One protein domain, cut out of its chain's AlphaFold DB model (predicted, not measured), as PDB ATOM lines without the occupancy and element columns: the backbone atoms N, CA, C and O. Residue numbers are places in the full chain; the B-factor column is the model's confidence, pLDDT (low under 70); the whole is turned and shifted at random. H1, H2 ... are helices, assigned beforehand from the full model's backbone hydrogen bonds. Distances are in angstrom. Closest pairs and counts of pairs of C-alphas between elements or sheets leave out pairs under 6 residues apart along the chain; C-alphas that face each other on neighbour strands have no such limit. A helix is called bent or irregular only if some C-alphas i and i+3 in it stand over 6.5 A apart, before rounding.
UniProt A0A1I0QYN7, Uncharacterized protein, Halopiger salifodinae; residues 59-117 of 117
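Overview. This is residues 59 to 117 of the 117 residues of an uncharacterized protein of Halopiger salifodinae (UniProt A0A1I0QYN7). Three helices follow one another as the sides of a loose, open frame with an empty middle: H1, the longest, makes one side, the link of residues 82 to 88 turns the course back to H2, and H2 and H3 form an L with its corner where H2 ends and H3 begins. No two of the helices touch, and the frame stays open between its two ends, where the C-alphas of Ala 59 and Leu 117 are 17.2 A apart. The printed part has 59 residues with three named helices, in the order H1, H2, H3, and no named strand; the class is all helix. The whole is loose, with a radius of gyration of the C-alphas of 13.7 A, and elongated, spanning 42 by 24 by 17 A.

Along the chain. H1 runs over residues 61 to 81, 29.1 A from first to last C-alpha, and begins with C-alpha 61 at (121.312, 209.585, 165.158). It has a kink of 31 degrees near residue 70. It is irregular, but only just: C-alphas 73 and 76 are 6.9 A apart. H2 holds residues 89 to 102 and is 20.0 A long, with C-alpha 89 at (138.303, 208.705, 171.256). H3 holds residues 104 to 116, is 18.9 A long, and ends with C-alpha 116 at (111.458, 192.111, 162.697).

Arrangement. H1 is apart from H2, which follows it after a short link of 7 residues. H1 is also apart from H3. H2 and H3 are joined by a tight link of 1 residue, Glu 103. They are close but not clearly touching, with 2 pairs of C-alphas within 8 A; the closest C-alphas are those of Ala 100 and Val 107, 6.6 A apart. The lines of H2 and H3 are about perpendicular, at 87 degrees, and their centres are 18.3 A apart. In H2 and H3 every O i to N i+4 pair is within hydrogen-bond range; in H1 15 of 17 are.

Size, cuts and confidence. The two C-alphas farthest apart are those of Gly 83 and Lys 116, at 42.6 A. Residues 59 to 66, of which 61 to 66 belong to H1, stand free, and so do residues 109 to 117, of which 109 to 116 belong to H3. The printed part has no cut, and neither link is long. It ends at Leu 117, the chain's last residue. The mean pLDDT of the printed part is 95.4, and residue 117 is the one printed residue under 70.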
ATOM      1  N   ALA A  59     125.926 204.735 162.087       93.19
ATOM      2  CA  ALA A  59     124.855 204.511 163.056       93.19
ATOM      3  C   ALA A  59     123.735 205.552 162.883       93.19
ATOM      4  O   ALA A  59     123.959 206.637 162.339       93.19
ATOM      5  N   ARG A  60     122.517 205.215 163.327       95.62
ATOM      6  CA  ARG A  60     121.396 206.171 163.369       95.62
ATOM      7  C   ARG A  60     121.700 207.267 164.399       95.62
ATOM      8  O   ARG A  60     122.438 207.015 165.346       95.62
ATOM      9  N   GLY A  61     121.107 208.454 164.236       96.69
ATOM     10  CA  GLY A  61     121.312 209.585 165.158       96.69
ATOM     11  C   GLY A  61     121.002 209.223 166.612       96.69
ATOM     12  O   GLY A  61     121.865 209.350 167.464       96.69
ATOM     13  N   GLU A  62     119.843 208.611 166.861       96.19
ATOM     14  CA  GLU A  62     119.454 208.149 168.202       96.19
ATOM     15  C   GLU A  62     120.451 207.141 168.808       96.19
ATOM     16  O   GLU A  62     120.685 207.130 170.012       96.19
ATOM     17  N   THR A  63     121.081 206.294 167.986       96.31
ATOM     18  CA  THR A  63     122.130 205.378 168.460       96.31
ATOM     19  C   THR A  63     123.391 206.137 168.876       96.31
ATOM     20  O   THR A  63     124.012 205.765 169.868       96.31
ATOM     21  N   TRP A  64     123.761 207.190 168.141       96.56
ATOM     22  CA  TRP A  64     124.866 208.072 168.517       96.56
ATOM     23  C   TRP A  64     124.570 208.827 169.809       96.56
ATOM     24  O   TRP A  64     125.403 208.794 170.708       96.56
ATOM     25  N   ASP A  65     123.379 209.411 169.934       97.88
ATOM     26  CA  ASP A  65     122.976 210.168 171.123       97.88
ATOM     27  C   ASP A  65     123.023 209.284 172.381       97.88
ATOM     28  O   ASP A  65     123.649 209.636 173.379       97.88
ATOM     29  N   ASN A  66     122.459 208.072 172.304       97.50
ATOM     30  CA  ASN A  66     122.508 207.105 173.405       97.50
ATOM     31  C   ASN A  66     123.945 206.689 173.768       97.50
ATOM     32  O   ASN A  66     124.248 206.446 174.939       97.50
ATOM     33  N   PHE A  67     124.835 206.577 172.777       97.00
ATOM     34  CA  PHE A  67     126.235 206.243 173.023       97.00
ATOM     35  C   PHE A  67     127.004 207.407 173.656       97.00
ATOM     36  O   PHE A  67     127.754 207.179 174.604       97.00
ATOM     37  N   ASP A  68     126.790 208.641 173.199       96.88
ATOM     38  CA  ASP A  68     127.401 209.841 173.780       96.88
ATOM     39  C   ASP A  68     126.948 210.056 175.236       96.88
ATOM     40  O   ASP A  68     127.770 210.364 176.107       96.88
ATOM     41  N   ASP A  69     125.677 209.782 175.543       98.19
ATOM     42  CA  ASP A  69     125.169 209.776 176.916       98.19
ATOM     43  C   ASP A  69     125.843 208.687 177.762       98.19
ATOM     44  O   ASP A  69     126.333 208.957 178.865       98.19
ATOM     45  N   ALA A  70     125.934 207.454 177.250       97.94
ATOM     46  CA  ALA A  70     126.632 206.369 177.936       97.94
ATOM     47  C   ALA A  70     128.112 206.713 178.190       97.94
ATOM     48  O   ALA A  70     128.643 206.409 179.266       97.94
ATOM     49  N   LEU A  71     128.759 207.398 177.242       96.75
ATOM     50  CA  LEU A  71     130.122 207.890 177.390       96.75
ATOM     51  C   LEU A  71     130.244 208.895 178.531       96.75
ATOM     52  O   LEU A  71     131.054 208.693 179.437       96.75
ATOM     53  N   GLY A  72     129.436 209.955 178.513       96.38
ATOM     54  CA  GLY A  72     129.523 211.036 179.494       96.38
ATOM     55  C   GLY A  72     129.070 210.640 180.899       96.38
ATOM     56  O   GLY A  72     129.638 211.107 181.888       96.38
ATOM     57  N   ILE A  73     128.057 209.777 181.003       98.31
ATOM     58  CA  ILE A  73     127.397 209.443 182.273       98.31
ATOM     59  C   ILE A  73     128.012 208.203 182.928       98.31
ATOM     60  O   ILE A  73     128.041 208.116 184.157       98.31
ATOM     61  N   THR A  74     128.513 207.251 182.135       97.88
ATOM     62  CA  THR A  74     128.997 205.961 182.651       97.88
ATOM     63  C   THR A  74     130.475 205.749 182.361       97.88
ATOM     64  O   THR A  74     131.266 205.661 183.299       97.88
ATOM     65  N   ILE A  75     130.874 205.698 181.087       97.31
ATOM     66  CA  ILE A  75     132.217 205.235 180.698       97.31
ATOM     67  C   ILE A  75     133.300 206.188 181.213       97.31
ATOM     68  O   ILE A  75     134.195 205.753 181.935       97.31
ATOM     69  N   ILE A  76     133.204 207.487 180.911       96.94
ATOM     70  CA  ILE A  76     134.192 208.479 181.357       96.94
ATOM     71  C   ILE A  76     134.249 208.539 182.893       96.94
ATOM     72  O   ILE A  76     135.347 208.468 183.446       96.94
ATOM     73  N   PRO A  77     133.125 208.615 183.634       97.94
ATOM     74  CA  PRO A  77     133.163 208.549 185.093       97.94
ATOM     75  C   PRO A  77     133.836 207.294 185.660       97.94
ATOM     76  O   PRO A  77     134.583 207.417 186.631       97.94
ATOM     77  N   GLU A  78     133.615 206.110 185.082       97.88
ATOM     78  CA  GLU A  78     134.309 204.881 185.501       97.88
ATOM     79  C   GLU A  78     135.816 204.945 185.213       97.88
ATOM     80  O   GLU A  78     136.620 204.649 186.100       97.88
ATOM     81  N   LEU A  79     136.223 205.435 184.037       96.81
ATOM     82  CA  LEU A  79     137.637 205.668 183.710       96.81
ATOM     83  C   LEU A  79     138.290 206.632 184.712       96.81
ATOM     84  O   LEU A  79     139.364 206.353 185.247       96.81
ATOM     85  N   ARG A  80     137.588 207.709 185.080       96.50
ATOM     86  CA  ARG A  80     138.068 208.668 186.086       96.50
ATOM     87  C   ARG A  80     138.208 208.059 187.472       96.50
ATOM     88  O   ARG A  80     139.162 208.396 188.176       96.50
ATOM     89  N   LYS A  81     137.287 207.178 187.882       97.62
ATOM     90  CA  LYS A  81     137.406 206.421 189.143       97.62
ATOM     91  C   LYS A  81     138.630 205.505 189.123       97.62
ATOM     92  O   LYS A  81     139.279 205.361 190.155       97.62
ATOM     93  N   ALA A  82     138.966 204.947 187.961       96.31
ATOM     94  CA  ALA A  82     140.176 204.158 187.742       96.31
ATOM     95  C   ALA A  82     141.462 205.005 187.614       96.31
ATOM     96  O   ALA A  82     142.551 204.447 187.523       96.31
ATOM     97  N   GLY A  83     141.356 206.339 187.650       96.00
ATOM     98  CA  GLY A  83     142.494 207.259 187.577       96.00
ATOM     99  C   GLY A  83     142.877 207.700 186.163       96.00
ATOM    100  O   GLY A  83     143.790 208.509 186.031       96.00
ATOM    101  N   ILE A  84     142.163 207.239 185.137       95.38
ATOM    102  CA  ILE A  84     142.379 207.598 183.730       95.38
ATOM    103  C   ILE A  84     141.630 208.906 183.439       95.38
ATOM    104  O   ILE A  84     140.479 209.070 183.856       95.38
ATOM    105  N   ARG A  85     142.295 209.880 182.809       92.88
ATOM    106  CA  ARG A  85     141.742 211.240 182.592       92.88
ATOM    107  C   ARG A  85     141.995 211.817 181.204       92.88
ATOM    108  O   ARG A  85     141.487 212.892 180.891       92.88
ATOM    109  N   ASP A  86     142.861 211.159 180.460       91.56
ATOM    110  CA  ASP A  86     143.371 211.496 179.144       91.56
ATOM    111  C   ASP A  86     142.865 210.484 178.111       91.56
ATOM    112  O   ASP A  86     143.560 210.161 177.153       91.56
ATOM    113  N   GLU A  87     141.643 209.978 178.309       91.19
ATOM    114  CA  GLU A  87     141.038 209.015 177.403       91.19
ATOM    115  C   GLU A  87     140.895 209.594 175.993       91.19
ATOM    116  O   GLU A  87     140.289 210.649 175.772       91.19
ATOM    117  N   GLU A  88     141.429 208.883 175.003       91.25
ATOM    118  CA  GLU A  88     141.291 209.284 173.614       91.25
ATOM    119  C   GLU A  88     140.134 208.556 172.923       91.25
ATOM    120  O   GLU A  88     139.893 207.361 173.107       91.25
ATOM    121  N   LYS A  89     139.441 209.262 172.014       90.12
ATOM    122  CA  LYS A  89     138.303 208.705 171.256       90.12
ATOM    123  C   LYS A  89     138.660 207.398 170.531       90.12
ATOM    124  O   LYS A  89     137.804 206.532 170.361       90.12
ATOM    125  N   ARG A  90     139.928 207.235 170.126       90.81
ATOM    126  CA  ARG A  90     140.428 206.007 169.488       90.81
ATOM    127  C   ARG A  90     140.387 204.792 170.414       90.81
ATOM    128  O   ARG A  90     140.024 203.719 169.950       90.81
ATOM    129  N   GLU A  91     140.708 204.956 171.695       93.44
ATOM    130  CA  GLU A  91     140.705 203.864 172.674       93.44
ATOM    131  C   GLU A  91     139.285 203.401 172.966       93.44
ATOM    132  O   GLU A  91     139.007 202.206 173.018       93.44
ATOM    133  N   ILE A  92     138.372 204.366 173.083       94.56
ATOM    134  CA  ILE A  92     136.945 204.113 173.254       94.56
ATOM    135  C   ILE A  92     136.407 203.325 172.055       94.56
ATOM    136  O   ILE A  92     135.770 202.289 172.233       94.56
ATOM    137  N   HIS A  93     136.680 203.781 170.828       93.50
ATOM    138  CA  HIS A  93     136.237 203.076 169.625       93.50
ATOM    139  C   HIS A  93     136.837 201.671 169.516       93.50
ATOM    140  O   HIS A  93     136.120 200.736 169.164       93.50
ATOM    141  N   ASP A  94     138.126 201.507 169.825       94.31
ATOM    142  CA  ASP A  94     138.776 200.196 169.817       94.31
ATOM    143  C   ASP A  94     138.133 199.247 170.838       94.31
ATOM    144  O   ASP A  94     137.771 198.125 170.492       94.31
ATOM    145  N   ALA A  95     137.887 199.716 172.066       96.25
ATOM    146  CA  ALA A  95     137.220 198.932 173.100       96.25
ATOM    147  C   ALA A  95     135.801 198.508 172.690       96.25
ATOM    148  O   ALA A  95     135.430 197.354 172.893       96.25
ATOM    149  N   VAL A  96     135.028 199.402 172.064       95.69
ATOM    150  CA  VAL A  96     133.682 199.086 171.556       95.69
ATOM    151  C   VAL A  96     133.736 198.026 170.456       95.69
ATOM    152  O   VAL A  96     132.959 197.072 170.481       95.69
ATOM    153  N   LEU A  97     134.661 198.153 169.501       95.00
ATOM    154  CA  LEU A  97     134.818 197.168 168.426       95.00
ATOM    155  C   LEU A  97     135.305 195.814 168.951       95.00
ATOM    156  O   LEU A  97     134.879 194.771 168.448       95.00
ATOM    157  N   ARG A  98     136.164 195.818 169.973       96.25
ATOM    158  CA  ARG A  98     136.613 194.604 170.655       96.25
ATOM    159  C   ARG A  98     135.461 193.921 171.380       96.25
ATOM    160  O   ARG A  98     135.251 192.740 171.141       96.25
ATOM    161  N   LEU A  99     134.661 194.665 172.146       97.38
ATOM    162  CA  LEU A  99     133.466 194.143 172.818       97.38
ATOM    163  C   LEU A  99     132.482 193.527 171.812       97.38
ATOM    164  O   LEU A  99     132.028 192.402 171.992       97.38
ATOM    165  N   ALA A 100     132.220 194.212 170.697       96.75
ATOM    166  CA  ALA A 100     131.377 193.681 169.624       96.75
ATOM    167  C   ALA A 100     131.952 192.405 168.974       96.75
ATOM    168  O   ALA A 100     131.202 191.585 168.449       96.75
ATOM    169  N   SER A 101     133.278 192.235 168.994       97.50
ATOM    170  CA  SER A 101     133.961 191.035 168.495       97.50
ATOM    171  C   SER A 101     134.007 189.902 169.525       97.50
ATOM    172  O   SER A 101     134.124 188.743 169.133       97.50
ATOM    173  N   GLU A 102     133.932 190.226 170.818       98.06
ATOM    174  CA  GLU A 102     133.800 189.269 171.924       98.06
ATOM    175  C   GLU A 102     132.372 188.705 172.011       98.06
ATOM    176  O   GLU A 102     132.206 187.538 172.359       98.06
ATOM    177  N   GLU A 103     131.361 189.493 171.621       97.94
ATOM    178  CA  GLU A 103     129.943 189.101 171.605       97.94
ATOM    179  C   GLU A 103     129.299 189.203 170.199       97.94
ATOM    180  O   GLU A 103     128.308 189.919 170.004       97.94
ATOM    181  N   PRO A 104     129.821 188.493 169.181       97.81
ATOM    182  CA  PRO A 104     129.355 188.650 167.804       97.81
ATOM    183  C   PRO A 104     127.909 188.176 167.606       97.81
ATOM    184  O   PRO A 104     127.180 188.742 166.787       97.81
ATOM    185  N   GLU A 105     127.456 187.171 168.361       98.19
ATOM    186  CA  GLU A 105     126.069 186.704 168.318       98.19
ATOM    187  C   GLU A 105     125.101 187.794 168.781       98.19
ATOM    188  O   GLU A 105     124.066 187.991 168.144       98.19
ATOM    189  N   ARG A 106     125.454 188.569 169.816       97.88
ATOM    190  CA  ARG A 106     124.588 189.651 170.300       97.88
ATOM    191  C   ARG A 106     124.439 190.757 169.260       97.88
ATOM    192  O   ARG A 106     123.352 191.307 169.091       97.88
ATOM    193  N   VAL A 107     125.503 191.053 168.515       97.31
ATOM    194  CA  VAL A 107     125.441 191.990 167.383       97.31
ATOM    195  C   VAL A 107     124.491 191.472 166.299       97.31
ATOM    196  O   VAL A 107     123.686 192.240 165.769       97.31
ATOM    197  N   ALA A 108     124.549 190.176 165.976       97.81
ATOM    198  CA  ALA A 108     123.640 189.570 165.005       97.81
ATOM    199  C   ALA A 108     122.175 189.626 165.475       97.81
ATOM    200  O   ALA A 108     121.300 189.991 164.688       97.81
ATOM    201  N   GLU A 109     121.914 189.342 166.753       97.81
ATOM    202  CA  GLU A 109     120.581 189.437 167.356       97.81
ATOM    203  C   GLU A 109     119.991 190.843 167.241       97.81
ATOM    204  O   GLU A 109     118.859 190.980 166.786       97.81
ATOM    205  N   LEU A 110     120.761 191.888 167.564       96.44
ATOM    206  CA  LEU A 110     120.306 193.279 167.437       96.44
ATOM    207  C   LEU A 110     119.878 193.611 165.998       96.44
ATOM    208  O   LEU A 110     118.864 194.271 165.777       96.44
ATOM    209  N   ILE A 111     120.613 193.117 164.997       96.50
ATOM    210  CA  ILE A 111     120.251 193.300 163.582       96.50
ATOM    211  C   ILE A 111     118.963 192.541 163.241       96.50
ATOM    212  O   ILE A 111     118.139 193.033 162.468       96.50
ATOM    213  N   GLU A 112     118.789 191.328 163.766       97.56
ATOM    214  CA  GLU A 112     117.569 190.555 163.550       97.56
ATOM    215  C   GLU A 112     116.342 191.183 164.210       97.56
ATOM    216  O   GLU A 112     115.276 191.187 163.595       97.56
ATOM    217  N   GLU A 113     116.479 191.677 165.442       95.94
ATOM    218  CA  GLU A 113     115.436 192.390 166.182       95.94
ATOM    219  C   GLU A 113     114.944 193.582 165.351       95.94
ATOM    220  O   GLU A 113     113.758 193.659 165.035       95.94
ATOM    221  N   GLU A 114     115.863 194.419 164.861       92.81
ATOM    222  CA  GLU A 114     115.556 195.582 164.016       92.81
ATOM    223  C   GLU A 114     114.870 195.230 162.690       92.81
ATOM    224  O   GLU A 114     114.090 196.017 162.162       92.81
ATOM    225  N   ARG A 115     115.151 194.053 162.119       93.56
ATOM    226  CA  ARG A 115     114.504 193.595 160.876       93.56
ATOM    227  C   ARG A 115     113.105 193.028 161.087       93.56
ATOM    228  O   ARG A 115     112.393 192.822 160.103       93.56
ATOM    229  N   LYS A 116     112.760 192.677 162.324       90.12
ATOM    230  CA  LYS A 116     111.458 192.111 162.697       90.12
ATOM    231  C   LYS A 116     110.472 193.191 163.166       90.12
ATOM    232  O   LYS A 116     109.293 192.865 163.310       90.12
ATOM    233  N   LEU A 117     110.948 194.416 163.405       68.62
ATOM    234  CA  LEU A 117     110.145 195.618 163.664       68.62
ATOM    235  C   LEU A 117     109.472 196.125 162.380       68.62
ATOM    236  O   LEU A 117     108.302 196.556 162.484       68.62
TER     237      LEU A 117